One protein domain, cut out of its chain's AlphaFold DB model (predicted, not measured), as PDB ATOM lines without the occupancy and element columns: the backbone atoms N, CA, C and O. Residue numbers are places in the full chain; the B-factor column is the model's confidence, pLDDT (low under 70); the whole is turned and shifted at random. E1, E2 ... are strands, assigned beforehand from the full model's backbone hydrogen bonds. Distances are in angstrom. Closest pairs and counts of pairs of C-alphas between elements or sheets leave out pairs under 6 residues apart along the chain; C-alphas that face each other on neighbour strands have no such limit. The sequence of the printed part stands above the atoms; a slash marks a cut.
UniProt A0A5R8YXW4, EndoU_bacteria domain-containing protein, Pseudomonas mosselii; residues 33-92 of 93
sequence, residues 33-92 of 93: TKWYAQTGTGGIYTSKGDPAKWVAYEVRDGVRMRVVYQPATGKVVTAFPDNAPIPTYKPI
ATOM      1  N   THR A  33     141.389 129.636 112.340       97.00
ATOM      2  CA  THR A  33     140.138 129.303 113.022       97.00
ATOM      3  C   THR A  33     139.031 129.088 111.999       97.00
ATOM      4  O   THR A  33     138.736 129.980 111.195       97.00
ATOM      5  N   LYS A  34     138.389 127.920 112.078       96.31
ATOM      6  CA  LYS A  34     137.218 127.595 111.262       96.31
ATOM      7  C   LYS A  34     135.983 128.246 111.857       96.31
ATOM      8  O   LYS A  34     135.580 127.938 112.981       96.31
ATOM      9  N   TRP A  35     135.380 129.144 111.089       97.31
ATOM     10  CA  TRP A  35     134.216 129.903 111.532       97.31
ATOM     11  C   TRP A  35     132.952 129.419 110.853       97.31
ATOM     12  O   TRP A  35     132.926 129.122 109.660       97.31
ATOM     13  N   TYR A  36     131.869 129.429 111.616       97.31
ATOM     14  CA  TYR A  36     130.542 129.109 111.130       97.31
ATOM     15  C   TYR A  36     129.571 130.259 111.388       97.31
ATOM     16  O   TYR A  36     129.645 130.942 112.411       97.31
ATOM     17  N   ALA A  37     128.621 130.462 110.479       96.94
ATOM     18  CA  ALA A  37     127.592 131.479 110.634       96.94
ATOM     19  C   ALA A  37     126.586 131.048 111.705       96.94
ATOM     20  O   ALA A  37     125.775 130.151 111.474       96.94
ATOM     21  N   GLN A  38     126.617 131.702 112.870       96.62
ATOM     22  CA  GLN A  38     125.607 131.499 113.909       96.62
ATOM     23  C   GLN A  38     124.357 132.348 113.648       96.62
ATOM     24  O   GLN A  38     123.245 131.946 113.979       96.62
ATOM     25  N   THR A  39     124.535 133.520 113.039       95.12
ATOM     26  CA  THR A  39     123.444 134.391 112.583       95.12
ATOM     27  C   THR A  39     123.735 134.914 111.184       95.12
ATOM     28  O   THR A  39     124.891 135.177 110.854       95.12
ATOM     29  N   GLY A  40     122.691 135.169 110.396       90.88
ATOM     30  CA  GLY A  40     122.846 135.672 109.033       90.88
ATOM     31  C   GLY A  40     123.427 134.617 108.088       90.88
ATOM     32  O   GLY A  40     123.189 133.422 108.253       90.88
ATOM     33  N   THR A  41     124.166 135.066 107.074       90.50
ATOM     34  CA  THR A  41     124.659 134.225 105.966       90.50
ATOM     35  C   THR A  41     126.183 134.092 105.916       90.50
ATOM     36  O   THR A  41     126.705 133.577 104.935       90.50
ATOM     37  N   GLY A  42     126.894 134.531 106.962       90.12
ATOM     38  CA  GLY A  42     128.360 134.458 107.051       90.12
ATOM     39  C   GLY A  42     129.101 135.767 106.768       90.12
ATOM     40  O   GLY A  42     130.315 135.816 106.912       90.12
ATOM     41  N   GLY A  43     128.388 136.845 106.424       94.38
ATOM     42  CA  GLY A  43     128.960 138.194 106.371       94.38
ATOM     43  C   GLY A  43     129.289 138.763 107.756       94.38
ATOM     44  O   GLY A  43     128.972 138.162 108.786       94.38
ATOM     45  N   ILE A  44     129.908 139.949 107.780       96.31
ATOM     46  CA  ILE A  44     130.239 140.658 109.030       96.31
ATOM     47  C   ILE A  44     129.026 141.356 109.677       96.31
ATOM     48  O   ILE A  44     129.005 141.554 110.892       96.31
ATOM     49  N   TYR A  45     127.987 141.641 108.888       97.00
ATOM     50  CA  TYR A  45     126.682 142.138 109.330       97.00
ATOM     51  C   TYR A  45     125.562 141.214 108.835       97.00
ATOM     52  O   TYR A  45     125.711 140.500 107.840       97.00
ATOM     53  N   THR A  46     124.431 141.218 109.535       95.75
ATOM     54  CA  THR A  46     123.190 140.576 109.080       95.75
ATOM     55  C   THR A  46     122.472 141.451 108.046       95.75
ATOM     56  O   THR A  46     122.799 142.624 107.881       95.75
ATOM     57  N   SER A  47     121.431 140.925 107.390       93.94
ATOM     58  CA  SER A  47     120.592 141.715 106.471       93.94
ATOM     59  C   SER A  47     119.874 142.895 107.137       93.94
ATOM     60  O   SER A  47     119.425 143.798 106.441       93.94
ATOM     61  N   LYS A  48     119.773 142.902 108.473       94.69
ATOM     62  CA  LYS A  48     119.188 143.995 109.261       94.69
ATOM     63  C   LYS A  48     120.209 145.064 109.671       94.69
ATOM     64  O   LYS A  48     119.833 146.029 110.320       94.69
ATOM     65  N   GLY A  49     121.488 144.892 109.327       95.25
ATOM     66  CA  GLY A  49     122.568 145.801 109.723       95.25
ATOM     67  C   GLY A  49     123.182 145.509 111.097       95.25
ATOM     68  O   GLY A  49     124.167 146.142 111.464       95.25
ATOM     69  N   ASP A  50     122.673 144.523 111.843       96.75
ATOM     70  CA  ASP A  50     123.265 144.122 113.127       96.75
ATOM     71  C   ASP A  50     124.600 143.381 112.927       96.75
ATOM     72  O   ASP A  50     124.703 142.584 111.984       96.75
ATOM     73  N   PRO A  51     125.602 143.546 113.816       97.56
ATOM     74  CA  PRO A  51     126.822 142.739 113.799       97.56
ATOM     75  C   PRO A  51     126.514 141.237 113.826       97.56
ATOM     76  O   PRO A  51     125.886 140.731 114.763       97.56
ATOM     77  N   ALA A  52     126.977 140.513 112.806       97.25
ATOM     78  CA  ALA A  52     126.777 139.074 112.720       97.25
ATOM     79  C   ALA A  52     127.557 138.347 113.824       97.25
ATOM     80  O   ALA A  52     128.604 138.802 114.271       97.25
ATOM     81  N   LYS A  53     127.054 137.194 114.258       97.81
ATOM     82  CA  LYS A  53     127.750 136.280 115.161       97.81
ATOM     83  C   LYS A  53     128.313 135.114 114.368       97.81
ATOM     84  O   LYS A  53     127.579 134.407 113.670       97.81
ATOM     85  N   TRP A  54     129.613 134.921 114.496       97.69
ATOM     86  CA  TRP A  54     130.330 133.749 114.025       97.69
ATOM     87  C   TRP A  54     130.619 132.853 115.224       97.69
ATOM     88  O   TRP A  54     130.883 133.348 116.318       97.69
ATOM     89  N   VAL A  55     130.541 131.541 115.036       98.00
ATOM     90  CA  VAL A  55     130.842 130.555 116.075       98.00
ATOM     91  C   VAL A  55     131.971 129.644 115.615       98.00
ATOM     92  O   VAL A  55     131.986 129.228 114.460       98.00
ATOM     93  N   ALA A  56     132.901 129.339 116.512       97.94
ATOM     94  CA  ALA A  56     133.969 128.368 116.313       97.94
ATOM     95  C   ALA A  56     133.893 127.270 117.382       97.94
ATOM     96  O   ALA A  56     133.417 127.511 118.496       97.94
ATOM     97  N   TYR A  57     134.369 126.077 117.023       97.38
ATOM     98  CA  TYR A  57     134.470 124.909 117.900       97.38
ATOM     99  C   TYR A  57     135.896 124.376 117.842       97.38
ATOM    100  O   TYR A  57     136.219 123.537 117.006       97.38
ATOM    101  N   GLU A  58     136.746 124.884 118.719       96.81
ATOM    102  CA  GLU A  58     138.181 124.602 118.713       96.81
ATOM    103  C   GLU A  58     138.559 123.756 119.923       96.81
ATOM    104  O   GLU A  58     137.967 123.893 120.992       96.81
ATOM    105  N   VAL A  59     139.541 122.870 119.766       96.31
ATOM    106  CA  VAL A  59     140.074 122.068 120.873       96.31
ATOM    107  C   VAL A  59     141.429 122.630 121.287       96.31
ATOM    108  O   VAL A  59     142.296 122.854 120.440       96.31
ATOM    109  N   ARG A  60     141.604 122.854 122.591       95.12
ATOM    110  CA  ARG A  60     142.849 123.312 123.223       95.12
ATOM    111  C   ARG A  60     143.092 122.471 124.471       95.12
ATOM    112  O   ARG A  60     142.192 122.334 125.294       95.12
ATOM    113  N   ASP A  61     144.247 121.821 124.553       93.94
ATOM    114  CA  ASP A  61     144.595 120.841 125.598       93.94
ATOM    115  C   ASP A  61     143.472 119.839 125.931       93.94
ATOM    116  O   ASP A  61     143.157 119.577 127.092       93.94
ATOM    117  N   GLY A  62     142.807 119.308 124.901       94.44
ATOM    118  CA  GLY A  62     141.711 118.346 125.062       94.44
ATOM    119  C   GLY A  62     140.370 118.945 125.508       94.44
ATOM    120  O   GLY A  62     139.391 118.214 125.633       94.44
ATOM    121  N   VAL A  63     140.277 120.263 125.699       95.19
ATOM    122  CA  VAL A  63     139.026 120.974 125.992       95.19
ATOM    123  C   VAL A  63     138.454 121.533 124.698       95.19
ATOM    124  O   VAL A  63     139.050 122.417 124.085       95.19
ATOM    125  N   ARG A  64     137.275 121.057 124.279       96.56
ATOM    126  CA  ARG A  64     136.548 121.681 123.168       96.56
ATOM    127  C   ARG A  64     135.825 122.930 123.655       96.56
ATOM    128  O   ARG A  64     135.014 122.862 124.574       96.56
ATOM    129  N   MET A  65     136.092 124.057 123.015       96.75
ATOM    130  CA  MET A  65     135.545 125.367 123.338       96.75
ATOM    131  C   MET A  65     134.616 125.840 122.227       96.75
ATOM    132  O   MET A  65     134.982 125.810 121.053       96.75
ATOM    133  N   ARG A  66     133.435 126.329 122.608       97.50
ATOM    134  CA  ARG A  66     132.554 127.105 121.734       97.50
ATOM    135  C   ARG A  66     132.857 128.584 121.951       97.50
ATOM    136  O   ARG A  66     132.651 129.089 123.054       97.50
ATOM    137  N   VAL A  67     133.303 129.273 120.904       98.00
ATOM    138  CA  VAL A  67     133.600 130.716 120.928       98.00
ATOM    139  C   VAL A  67     132.656 131.432 119.976       98.00
ATOM    140  O   VAL A  67     132.570 131.064 118.809       98.00
ATOM    141  N   VAL A  68     131.946 132.450 120.464       97.81
ATOM    142  CA  VAL A  68     131.074 133.311 119.655       97.81
ATOM    143  C   VAL A  68     131.717 134.679 119.509       97.81
ATOM    144  O   VAL A  68     132.002 135.344 120.504       97.81
ATOM    145  N   TYR A  69     131.898 135.118 118.272       97.88
ATOM    146  CA  TYR A  69     132.634 136.318 117.901       97.88
ATOM    147  C   TYR A  69     131.812 137.207 116.965       97.88
ATOM    148  O   TYR A  69     131.073 136.717 116.113       97.88
ATOM    149  N   GLN A  70     131.939 138.522 117.127       97.62
ATOM    150  CA  GLN A  70     131.374 139.524 116.232       97.62
ATOM    151  C   GLN A  70     132.493 140.166 115.404       97.62
ATOM    152  O   GLN A  70     133.222 141.015 115.923       97.62
ATOM    153  N   PRO A  71     132.619 139.830 114.110       95.56
ATOM    154  CA  PRO A  71     133.703 140.335 113.269       95.56
ATOM    155  C   PRO A  71     133.612 141.838 113.010       95.56
ATOM    156  O   PRO A  71     134.643 142.488 112.901       95.56
ATOM    157  N   ALA A  72     132.407 142.412 112.962       96.81
ATOM    158  CA  ALA A  72     132.230 143.847 112.750       96.81
ATOM    159  C   ALA A  72     132.749 144.709 113.915       96.81
ATOM    160  O   ALA A  72     133.027 145.887 113.725       96.81
ATOM    161  N   THR A  73     132.852 144.147 115.124       96.69
ATOM    162  CA  THR A  73     133.246 144.892 116.332       96.69
ATOM    163  C   THR A  73     134.531 144.379 116.971       96.69
ATOM    164  O   THR A  73     135.012 144.997 117.918       96.69
ATOM    165  N   GLY A  74     135.075 143.250 116.508       95.00
ATOM    166  CA  GLY A  74     136.238 142.620 117.129       95.00
ATOM    167  C   GLY A  74     135.950 141.966 118.483       95.00
ATOM    168  O   GLY A  74     136.881 141.663 119.222       95.00
ATOM    169  N   LYS A  75     134.677 141.767 118.853       96.69
ATOM    170  CA  LYS A  75     134.300 141.332 120.208       96.69
ATOM    171  C   LYS A  75     134.005 139.841 120.282       96.69
ATOM    172  O   LYS A  75     133.187 139.320 119.524       96.69
ATOM    173  N   VAL A  76     134.576 139.174 121.282       97.44
ATOM    174  CA  VAL A  76     134.097 137.863 121.735       97.44
ATOM    175  C   VAL A  76     132.856 138.078 122.602       97.44
ATOM    176  O   VAL A  76     132.918 138.726 123.642       97.44
ATOM    177  N   VAL A  77     131.717 137.548 122.163       97.25
ATOM    178  CA  VAL A  77     130.432 137.639 122.872       97.25
ATOM    179  C   VAL A  77     130.394 136.662 124.043       97.25
ATOM    180  O   VAL A  77     129.921 137.001 125.123       97.25
ATOM    181  N   THR A  78     130.854 135.430 123.821       95.62
ATOM    182  CA  THR A  78     130.959 134.400 124.858       95.62
ATOM    183  C   THR A  78     131.936 133.311 124.434       95.62
ATOM    184  O   THR A  78     132.088 133.038 123.241       95.62
ATOM    185  N   ALA A  79     132.574 132.675 125.412       95.62
ATOM    186  CA  ALA A  79     133.416 131.509 125.212       95.62
ATOM    187  C   ALA A  79     133.306 130.564 126.412       95.62
ATOM    188  O   ALA A  79     133.420 130.991 127.564       95.62
ATOM    189  N   PHE A  80     133.070 129.280 126.153       94.69
ATOM    190  CA  PHE A  80     132.932 128.265 127.198       94.69
ATOM    191  C   PHE A  80     133.236 126.861 126.654       94.69
ATOM    192  O   PHE A  80     133.111 126.639 125.446       94.69
ATOM    193  N   PRO A  81     133.623 125.896 127.509       95.75
ATOM    194  CA  PRO A  81     133.775 124.510 127.085       95.75
ATOM    195  C   PRO A  81     132.433 123.949 126.657       95.75
ATOM    196  O   PRO A  81     131.437 124.184 127.328       95.75
ATOM    197  N   ASP A  82     132.378 123.181 125.584       94.38
ATOM    198  CA  ASP A  82     131.120 122.642 125.090       94.38
ATOM    199  C   ASP A  82     131.317 121.244 124.517       94.38
ATOM    200  O   ASP A  82     131.944 121.069 123.473       94.38
ATOM    201  N   ASN A  83     130.729 120.252 125.184       90.75
ATOM    202  CA  ASN A  83     130.761 118.846 124.782       90.75
ATOM    203  C   ASN A  83     129.459 118.387 124.098       90.75
ATOM    204  O   ASN A  83     129.360 117.233 123.690       90.75
ATOM    205  N   ALA A  84     128.485 119.283 123.902       91.88
ATOM    206  CA  ALA A  84     127.253 118.963 123.188       91.88
ATOM    207  C   ALA A  84     127.497 118.755 121.680       91.88
ATOM    208  O   ALA A  84     128.472 119.272 121.129       91.88
ATOM    209  N   PRO A  85     126.632 118.023 120.962       93.88
ATOM    210  CA  PRO A  85     126.712 117.943 119.507       93.88
ATOM    211  C   PRO A  85     126.757 119.337 118.866       93.88
ATOM    212  O   PRO A  85     126.037 120.244 119.287       93.88
ATOM    213  N   ILE A  86     127.611 119.509 117.856       93.75
ATOM    214  CA  ILE A  86     127.725 120.769 117.116       93.75
ATOM    215  C   ILE A  86     126.514 120.869 116.177       93.75
ATOM    216  O   ILE A  86     126.353 119.990 115.329       93.75
ATOM    217  N   PRO A  87     125.658 121.904 116.301       92.19
ATOM    218  CA  PRO A  87     124.576 122.119 115.349       92.19
ATOM    219  C   PRO A  87     125.104 122.311 113.926       92.19
ATOM    220  O   PRO A  87     126.215 122.796 113.719       92.19
ATOM    221  N   THR A  88     124.284 121.985 112.933       92.94
ATOM    222  CA  THR A  88     124.645 122.194 111.531       92.94
ATOM    223  C   THR A  88     124.665 123.687 111.212       92.94
ATOM    224  O   THR A  88     123.621 124.338 111.185       92.94
ATOM    225  N   TYR A  89     125.850 124.228 110.939       92.69
ATOM    226  CA  TYR A  89     126.031 125.617 110.525       92.69
ATOM    227  C   TYR A  89     126.667 125.712 109.141       92.69
ATOM    228  O   TYR A  89     127.385 124.815 108.701       92.69
ATOM    229  N   LYS A  90     126.448 126.850 108.473       92.81
ATOM    230  CA  LYS A  90     127.153 127.178 107.232       92.81
ATOM    231  C   LYS A  90     128.595 127.590 107.556       92.81
ATOM    232  O   LYS A  90     128.761 128.497 108.379       92.81
ATOM    233  N   PRO A  91     129.615 126.963 106.949       94.12
ATOM    234  CA  PRO A  91     130.994 127.411 107.096       94.12
ATOM    235  C   PRO A  91     131.169 128.791 106.453       94.12
ATOM    236  O   PRO A  91     130.513 129.111 105.462       94.12
ATOM    237  N   ILE A  92     132.034 129.606 107.046       92.69
ATOM    238  CA  ILE A  92     132.404 130.942 106.565       92.69
ATOM    239  C   ILE A  92     133.779 130.882 105.907       92.69
ATOM    240  O   ILE A  92     133.956 131.386 104.801       92.69
TER     241      ILE A  92
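Overview. This is residues 33 to 92 of the 93 residues of the protein "EndoU_bacteria domain-containing protein" of Pseudomonas mosselii (UniProt A0A5R8YXW4). With little regular structure, this is a strongly twisted ribbon of three strands, E1, E2 and E3; the long unnamed stretch of residues 33 to 53 loops beyond the start of E1, and residues 82 to 92 fold back from the end of E3 towards residue 36. The printed part has 60 residues, 22 of them in strands and no named helix: all strand, in antiparallel order E1, E2, E3. It is compact, with a radius of gyration of the C-alphas of 11.6 A, yet elongated, spanning 37 by 22 by 16 A.

Along the chain. Find C-alpha 54 at (130.330, 133.749, 114.025), where E1, residues 54 to 60, begins. E2, residues 63 to 70, is 22.3 A long. E3, residues 75 to 81, ends at C-alpha 81, (133.775, 124.510, 127.085).

Arrangement. The strands make a meander, each the antiparallel neighbour of the one before. Hairpin E1 and E2 has N 54 and O 69 within hydrogen-bond range, 2.8 A; hairpin E2 and E3 has N 68 and O 78, 2.8 A.

Size, cuts and confidence. The farthest C-alphas, of Lys 48 and Asp 61, are 38.1 A apart. The printed part has no cut, both links are tight, and no printed residue is under 70 in pLDDT.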